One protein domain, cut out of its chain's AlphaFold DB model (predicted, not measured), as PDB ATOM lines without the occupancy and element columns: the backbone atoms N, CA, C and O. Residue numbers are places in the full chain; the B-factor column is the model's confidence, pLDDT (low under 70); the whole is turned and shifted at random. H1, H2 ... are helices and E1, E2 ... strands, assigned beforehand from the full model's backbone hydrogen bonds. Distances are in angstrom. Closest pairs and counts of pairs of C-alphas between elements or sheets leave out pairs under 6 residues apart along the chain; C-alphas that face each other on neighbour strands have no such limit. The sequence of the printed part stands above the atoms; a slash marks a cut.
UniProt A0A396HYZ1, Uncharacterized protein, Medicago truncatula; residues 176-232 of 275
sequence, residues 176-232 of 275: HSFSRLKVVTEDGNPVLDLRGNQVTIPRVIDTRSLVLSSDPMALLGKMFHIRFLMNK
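This is residues 176 to 232 of the 275 residues of an uncharacterized protein of Medicago truncatula (UniProt A0A396HYZ1). With little regular structure, this model sets two short parallel strands, E1 and E2, side by side; a long loop reaches out at one end, and helices H1 and H2 make a corner at the other. The printed part has 57 residues, 21 in named elements, ordered E1, H1, H2, E2, class mixed. It is loose, radius of gyration of the C-alphas 13.3 A, spanning 40 by 24 by 13 A.

Start at E1, residues 181 to 184, parallel to E2, residues 229 to 231, at 43 degrees; N 184 and O 230 are 2.9 A apart, within hydrogen-bond range. Residues 181 to 182 also pair antiparallel with 200 to 201. Between them, H1, residues 207 to 212, and H2, residues 216 to 223, complete a strand-helix-strand unit, two parallel strands joined through helices, its crossover left-handed. The helices touch only at the corner, closest at the C-alphas of Leu 210 and Pro 216, 5.1 A, with a steep tilt of 42 degrees, opposite ways. Every O i to N i+4 pair in H1 and H2 is within hydrogen-bond range.

Find C-alpha 181 at (134.967, 225.743, 173.027), where E1 begins its 9.5 A. H1 runs 8.7 A, H2 10.3 A; E2, 6.9 A, ends at C-alpha 231, (134.123, 235.909, 174.048).

The farthest C-alphas, Arg 195 and Ser 214, are 42.5 A apart. The printed part has no cut; the E1 to H1 link is long. Residues 211 to 217 stand free; pLDDT is under 70 at 224 to 232.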
ATOM      1  N   HIS A 176     142.773 216.507 175.367       89.31
ATOM      2  CA  HIS A 176     142.239 216.429 174.004       89.31
ATOM      3  C   HIS A 176     140.811 215.872 173.937       89.31
ATOM      4  O   HIS A 176     140.099 216.168 172.979       89.31
ATOM      5  N   SER A 177     140.380 215.105 174.942       88.38
ATOM      6  CA  SER A 177     139.010 214.593 175.033       88.38
ATOM      7  C   SER A 177     137.976 215.674 175.368       88.38
ATOM      8  O   SER A 177     136.778 215.455 175.195       88.38
ATOM      9  N   PHE A 178     138.411 216.853 175.828       88.25
ATOM     10  CA  PHE A 178     137.495 217.927 176.185       88.25
ATOM     11  C   PHE A 178     136.738 218.463 174.969       88.25
ATOM     12  O   PHE A 178     137.298 218.710 173.898       88.25
ATOM     13  N   SER A 179     135.449 218.743 175.175       83.12
ATOM     14  CA  SER A 179     134.627 219.416 174.173       83.12
ATOM     15  C   SER A 179     135.239 220.763 173.795       83.12
ATOM     16  O   SER A 179     135.488 221.615 174.653       83.12
ATOM     17  N   ARG A 180     135.449 220.970 172.491       85.00
ATOM     18  CA  ARG A 180     135.985 222.229 171.965       85.00
ATOM     19  C   ARG A 180     135.070 223.393 172.337       85.00
ATOM     20  O   ARG A 180     133.841 223.287 172.264       85.00
ATOM     21  N   LEU A 181     135.680 224.514 172.702       82.81
ATOM     22  CA  LEU A 181     134.967 225.743 173.027       82.81
ATOM     23  C   LEU A 181     134.489 226.396 171.740       82.81
ATOM     24  O   LEU A 181     135.242 226.489 170.770       82.81
ATOM     25  N   LYS A 182     133.242 226.855 171.741       86.19
ATOM     26  CA  LYS A 182     132.669 227.614 170.630       86.19
ATOM     27  C   LYS A 182     132.970 229.092 170.833       86.19
ATOM     28  O   LYS A 182     132.713 229.629 171.909       86.19
ATOM     29  N   VAL A 183     133.523 229.729 169.808       87.38
ATOM     30  CA  VAL A 183     133.859 231.152 169.865       87.38
ATOM     31  C   VAL A 183     132.626 231.970 169.502       87.38
ATOM     32  O   VAL A 183     131.949 231.686 168.509       87.38
ATOM     33  N   VAL A 184     132.341 232.972 170.327       87.69
ATOM     34  CA  VAL A 184     131.270 233.943 170.129       87.69
ATOM     35  C   VAL A 184     131.831 235.369 170.191       87.69
ATOM     36  O   VAL A 184     132.920 235.605 170.728       87.69
ATOM     37  N   THR A 185     131.122 236.313 169.577       85.56
ATOM     38  CA  THR A 185     131.380 237.751 169.705       85.56
ATOM     39  C   THR A 185     130.988 238.231 171.102       85.56
ATOM     40  O   THR A 185     130.384 237.485 171.873       85.56
ATOM     41  N   GLU A 186     131.321 239.477 171.444       83.69
ATOM     42  CA  GLU A 186     130.870 240.080 172.709       83.69
ATOM     43  C   GLU A 186     129.340 240.081 172.835       83.69
ATOM     44  O   GLU A 186     128.822 239.788 173.908       83.69
ATOM     45  N   ASP A 187     128.631 240.273 171.720       85.00
ATOM     46  CA  ASP A 187     127.165 240.214 171.642       85.00
ATOM     47  C   ASP A 187     126.594 238.780 171.703       85.00
ATOM     48  O   ASP A 187     125.393 238.575 171.546       85.00
ATOM     49  N   GLY A 188     127.446 237.763 171.875       84.94
ATOM     50  CA  GLY A 188     127.047 236.357 171.962       84.94
ATOM     51  C   GLY A 188     126.805 235.661 170.617       84.94
ATOM     52  O   GLY A 188     126.437 234.483 170.599       84.94
ATOM     53  N   ASN A 189     127.051 236.329 169.486       87.44
ATOM     54  CA  ASN A 189     126.854 235.746 168.156       87.44
ATOM     55  C   ASN A 189     127.992 234.777 167.788       87.44
ATOM     56  O   ASN A 189     129.149 235.042 168.110       87.44
ATOM     57  N   PRO A 190     127.725 233.652 167.099       89.81
ATOM     58  CA  PRO A 190     128.765 232.695 166.731       89.81
ATOM     59  C   PRO A 190     129.771 233.309 165.750       89.81
ATOM     60  O   PRO A 190     129.395 233.838 164.708       89.81
ATOM     61  N   VAL A 191     131.065 233.176 166.047       91.00
ATOM     62  CA  VAL A 191     132.118 233.534 165.087       91.00
ATOM     63  C   VAL A 191     132.235 232.409 164.065       91.00
ATOM     64  O   VAL A 191     132.416 231.253 164.451       91.00
ATOM     65  N   LEU A 192     132.132 232.735 162.777       92.94
ATOM     66  CA  LEU A 192     132.216 231.771 161.679       92.94
ATOM     67  C   LEU A 192     133.573 231.858 160.965       92.94
ATOM     68  O   LEU A 192     134.187 232.922 160.904       92.94
ATOM     69  N   ASP A 193     134.056 230.728 160.452       91.75
ATOM     70  CA  ASP A 193     135.234 230.664 159.591       91.75
ATOM     71  C   ASP A 193     134.890 231.017 158.132       91.75
ATOM     72  O   ASP A 193     133.735 231.252 157.777       91.75
ATOM     73  N   LEU A 194     135.899 231.029 157.256       91.31
ATOM     74  CA  LEU A 194     135.730 231.345 155.829       91.31
ATOM     75  C   LEU A 194     134.803 230.371 155.076       91.31
ATOM     76  O   LEU A 194     134.406 230.660 153.953       91.31
ATOM     77  N   ARG A 195     134.478 229.214 155.664       92.06
ATOM     78  CA  ARG A 195     133.568 228.209 155.100       92.06
ATOM     79  C   ARG A 195     132.179 228.272 155.744       92.06
ATOM     80  O   ARG A 195     131.352 227.412 155.458       92.06
ATOM     81  N   GLY A 196     131.929 229.244 156.624       89.81
ATOM     82  CA  GLY A 196     130.670 229.398 157.350       89.81
ATOM     83  C   GLY A 196     130.510 228.473 158.562       89.81
ATOM     84  O   GLY A 196     129.436 228.449 159.158       89.81
ATOM     85  N   ASN A 197     131.542 227.724 158.968       91.62
ATOM     86  CA  ASN A 197     131.466 226.868 160.156       91.62
ATOM     87  C   ASN A 197     131.774 227.661 161.423       91.62
ATOM     88  O   ASN A 197     132.647 228.526 161.428       91.62
ATOM     89  N   GLN A 198     131.124 227.321 162.539       90.88
ATOM     90  CA  GLN A 198     131.424 227.954 163.822       90.88
ATOM     91  C   GLN A 198     132.871 227.676 164.251       90.88
ATOM     92  O   GLN A 198     133.280 226.521 164.406       90.88
ATOM     93  N   VAL A 199     133.634 228.740 164.501       90.75
ATOM     94  CA  VAL A 199     135.010 228.661 164.989       90.75
ATOM     95  C   VAL A 199     135.014 227.996 166.359       90.75
ATOM     96  O   VAL A 199     134.287 228.386 167.279       90.75
ATOM     97  N   THR A 200     135.879 226.994 166.508       87.88
ATOM     98  CA  THR A 200     136.084 226.305 167.780       87.88
ATOM     99  C   THR A 200     137.553 226.243 168.157       87.88
ATOM    100  O   THR A 200     138.422 226.012 167.310       87.88
ATOM    101  N   ILE A 201     137.843 226.382 169.448       85.69
ATOM    102  CA  ILE A 201     139.202 226.290 169.987       85.69
ATOM    103  C   ILE A 201     139.329 225.105 170.952       85.69
ATOM    104  O   ILE A 201     138.340 224.734 171.593       85.69
ATOM    105  N   PRO A 202     140.516 224.472 171.043       85.12
ATOM    106  CA  PRO A 202     140.752 223.423 172.027       85.12
ATOM    107  C   PRO A 202     140.500 223.951 173.438       85.12
ATOM    108  O   PRO A 202     140.843 225.096 173.744       85.12
ATOM    109  N   ARG A 203     139.912 223.113 174.289       87.75
ATOM    110  CA  ARG A 203     139.774 223.411 175.711       87.75
ATOM    111  C   ARG A 203     141.008 222.904 176.452       87.75
ATOM    112  O   ARG A 203     141.572 221.877 176.090       87.75
ATOM    113  N   VAL A 204     141.403 223.631 177.487       91.12
ATOM    114  CA  VAL A 204     142.509 223.283 178.385       91.12
ATOM    115  C   VAL A 204     141.989 223.150 179.815       91.12
ATOM    116  O   VAL A 204     140.818 223.426 180.087       91.12
ATOM    117  N   ILE A 205     142.839 222.700 180.732       92.50
ATOM    118  CA  ILE A 205     142.501 222.575 182.148       92.50
ATOM    119  C   ILE A 205     142.335 223.976 182.749       92.50
ATOM    120  O   ILE A 205     143.303 224.722 182.838       92.50
ATOM    121  N   ASP A 206     141.122 224.322 183.170       90.69
ATOM    122  CA  ASP A 206     140.786 225.551 183.895       90.69
ATOM    123  C   ASP A 206     141.476 225.576 185.270       90.69
ATOM    124  O   ASP A 206     140.975 225.081 186.284       90.69
ATOM    125  N   THR A 207     142.686 226.132 185.275       91.81
ATOM    126  CA  THR A 207     143.538 226.270 186.456       91.81
ATOM    127  C   THR A 207     142.835 227.045 187.562       91.81
ATOM    128  O   THR A 207     142.918 226.666 188.730       91.81
ATOM    129  N   ARG A 208     142.149 228.135 187.204       89.88
ATOM    130  CA  ARG A 208     141.576 229.067 188.172       89.88
ATOM    131  C   ARG A 208     140.407 228.430 188.910       89.88
ATOM    132  O   ARG A 208     140.398 228.442 190.139       89.88
ATOM    133  N   SER A 209     139.477 227.819 188.183       89.94
ATOM    134  CA  SER A 209     138.346 227.117 188.789       89.94
ATOM    135  C   SER A 209     138.812 225.964 189.674       89.94
ATOM    136  O   SER A 209     138.262 225.771 190.752       89.94
ATOM    137  N   LEU A 210     139.855 225.223 189.282       91.50
ATOM    138  CA  LEU A 210     140.386 224.137 190.113       91.50
ATOM    139  C   LEU A 210     141.044 224.628 191.402       91.50
ATOM    140  O   LEU A 210     140.887 223.986 192.438       91.50
ATOM    141  N   VAL A 211     141.766 225.745 191.346       88.81
ATOM    142  CA  VAL A 211     142.404 226.347 192.523       88.81
ATOM    143  C   VAL A 211     141.369 226.886 193.514       88.81
ATOM    144  O   VAL A 211     141.541 226.728 194.720       88.81
ATOM    145  N   LEU A 212     140.300 227.511 193.015       87.19
ATOM    146  CA  LEU A 212     139.304 228.195 193.845       87.19
ATOM    147  C   LEU A 212     138.133 227.299 194.282       87.19
ATOM    148  O   LEU A 212     137.311 227.719 195.093       87.19
ATOM    149  N   SER A 213     138.031 226.080 193.752       90.12
ATOM    150  CA  SER A 213     136.908 225.186 194.040       90.12
ATOM    151  C   SER A 213     136.996 224.532 195.414       90.12
ATOM    152  O   SER A 213     138.047 224.048 195.832       90.12
ATOM    153  N   SER A 214     135.843 224.411 196.072       89.50
ATOM    154  CA  SER A 214     135.665 223.562 197.253       89.50
ATOM    155  C   SER A 214     135.630 222.065 196.915       89.50
ATOM    156  O   SER A 214     135.912 221.242 197.781       89.50
ATOM    157  N   ASP A 215     135.299 221.709 195.669       92.56
ATOM    158  CA  ASP A 215     135.296 220.334 195.156       92.56
ATOM    159  C   ASP A 215     135.942 220.270 193.756       92.56
ATOM    160  O   ASP A 215     135.266 220.235 192.718       92.56
ATOM    161  N   PRO A 216     137.284 220.304 193.685       91.69
ATOM    162  CA  PRO A 216     138.001 220.264 192.414       91.69
ATOM    163  C   PRO A 216     137.864 218.918 191.687       91.69
ATOM    164  O   PRO A 216     138.030 218.861 190.469       91.69
ATOM    165  N   MET A 217     137.540 217.831 192.394       92.06
ATOM    166  CA  MET A 217     137.434 216.498 191.793       92.06
ATOM    167  C   MET A 217     136.150 216.365 190.972       92.06
ATOM    168  O   MET A 217     136.196 215.878 189.841       92.06
ATOM    169  N   ALA A 218     135.023 216.865 191.491       90.06
ATOM    170  CA  ALA A 218     133.794 216.950 190.711       90.06
ATOM    171  C   ALA A 218     133.945 217.884 189.503       90.06
ATOM    172  O   ALA A 218     133.402 217.593 188.436       90.06
ATOM    173  N   LEU A 219     134.703 218.983 189.630       88.94
ATOM    174  CA  LEU A 219     135.000 219.856 188.489       88.94
ATOM    175  C   LEU A 219     135.787 219.132 187.397       88.94
ATOM    176  O   LEU A 219     135.390 219.216 186.240       88.94
ATOM    177  N   LEU A 220     136.831 218.375 187.740       89.12
ATOM    178  CA  LEU A 220     137.576 217.577 186.756       89.12
ATOM    179  C   LEU A 220     136.674 216.564 186.037       89.12
ATOM    180  O   LEU A 220     136.752 216.439 184.814       89.12
ATOM    181  N   GLY A 221     135.760 215.912 186.765       84.75
ATOM    182  CA  GLY A 221     134.745 215.038 186.168       84.75
ATOM    183  C   GLY A 221     133.792 215.784 185.225       84.75
ATOM    184  O   GLY A 221     133.468 215.297 184.147       84.75
ATOM    185  N   LYS A 222     133.385 217.005 185.582       81.75
ATOM    186  CA  LYS A 222     132.526 217.858 184.745       81.75
ATOM    187  C   LYS A 222     133.245 218.410 183.513       81.75
ATOM    188  O   LYS A 222     132.624 218.538 182.461       81.75
ATOM    189  N   MET A 223     134.530 218.744 183.608       75.12
ATOM    190  CA  MET A 223     135.322 219.283 182.491       75.12
ATOM    191  C   MET A 223     135.433 218.298 181.327       75.12
ATOM    192  O   MET A 223     135.498 218.722 180.174       75.12
ATOM    193  N   PHE A 224     135.342 217.002 181.622       63.75
ATOM    194  CA  PHE A 224     135.220 215.942 180.627       63.75
ATOM    195  C   PHE A 224     133.914 216.032 179.803       63.75
ATOM    196  O   PHE A 224     133.883 215.609 178.652       63.75
ATOM    197  N   HIS A 225     132.851 216.639 180.342       55.72
ATOM    198  CA  HIS A 225     131.510 216.634 179.740       55.72
ATOM    199  C   HIS A 225     130.959 218.015 179.327       55.72
ATOM    200  O   HIS A 225     130.085 218.084 178.465       55.72
ATOM    201  N   ILE A 226     131.419 219.124 179.919       52.66
ATOM    202  CA  ILE A 226     130.762 220.436 179.767       52.66
ATOM    203  C   ILE A 226     131.254 221.214 178.536       52.66
ATOM    204  O   ILE A 226     132.451 221.332 178.275       52.66
ATOM    205  N   ARG A 227     130.306 221.833 177.823       50.38
ATOM    206  CA  ARG A 227     130.517 222.781 176.717       50.38
ATOM    207  C   ARG A 227     130.522 224.212 177.275       50.38
ATOM    208  O   ARG A 227     129.627 224.550 178.039       50.38
ATOM    209  N   PHE A 228     131.495 225.047 176.909       53.97
ATOM    210  CA  PHE A 228     131.524 226.465 177.308       53.97
ATOM    211  C   PHE A 228     131.755 227.377 176.088       53.97
ATOM    212  O   PHE A 228     132.300 226.932 175.069       53.97
ATOM    213  N   LEU A 229     131.281 228.623 176.175       52.88
ATOM    214  CA  LEU A 229     131.367 229.651 175.130       52.88
ATOM    215  C   LEU A 229     132.452 230.667 175.503       52.88
ATOM    216  O   LEU A 229     132.558 231.040 176.665       52.88
ATOM    217  N   MET A 230     133.257 231.120 174.541       58.25
ATOM    218  CA  MET A 230     134.262 232.166 174.785       58.25
ATOM    219  C   MET A 230     133.963 233.440 174.005       58.25
ATOM    220  O   MET A 230     133.783 233.364 172.791       58.25
ATOM    221  N   ASN A 231     134.069 234.590 174.677       52.91
ATOM    222  CA  ASN A 231     134.123 235.909 174.048       52.91
ATOM    223  C   ASN A 231     135.576 236.197 173.643       52.91
ATOM    224  O   ASN A 231     136.470 236.210 174.490       52.91
ATOM    225  N   LYS A 232     135.837 236.420 172.351       45.84
ATOM    226  CA  LYS A 232     137.143 236.910 171.880       45.84
ATOM    227  C   LYS A 232     137.028 238.353 171.396       45.84
ATOM    228  O   LYS A 232     136.952 238.599 170.198       45.84
TER     229      LYS A 232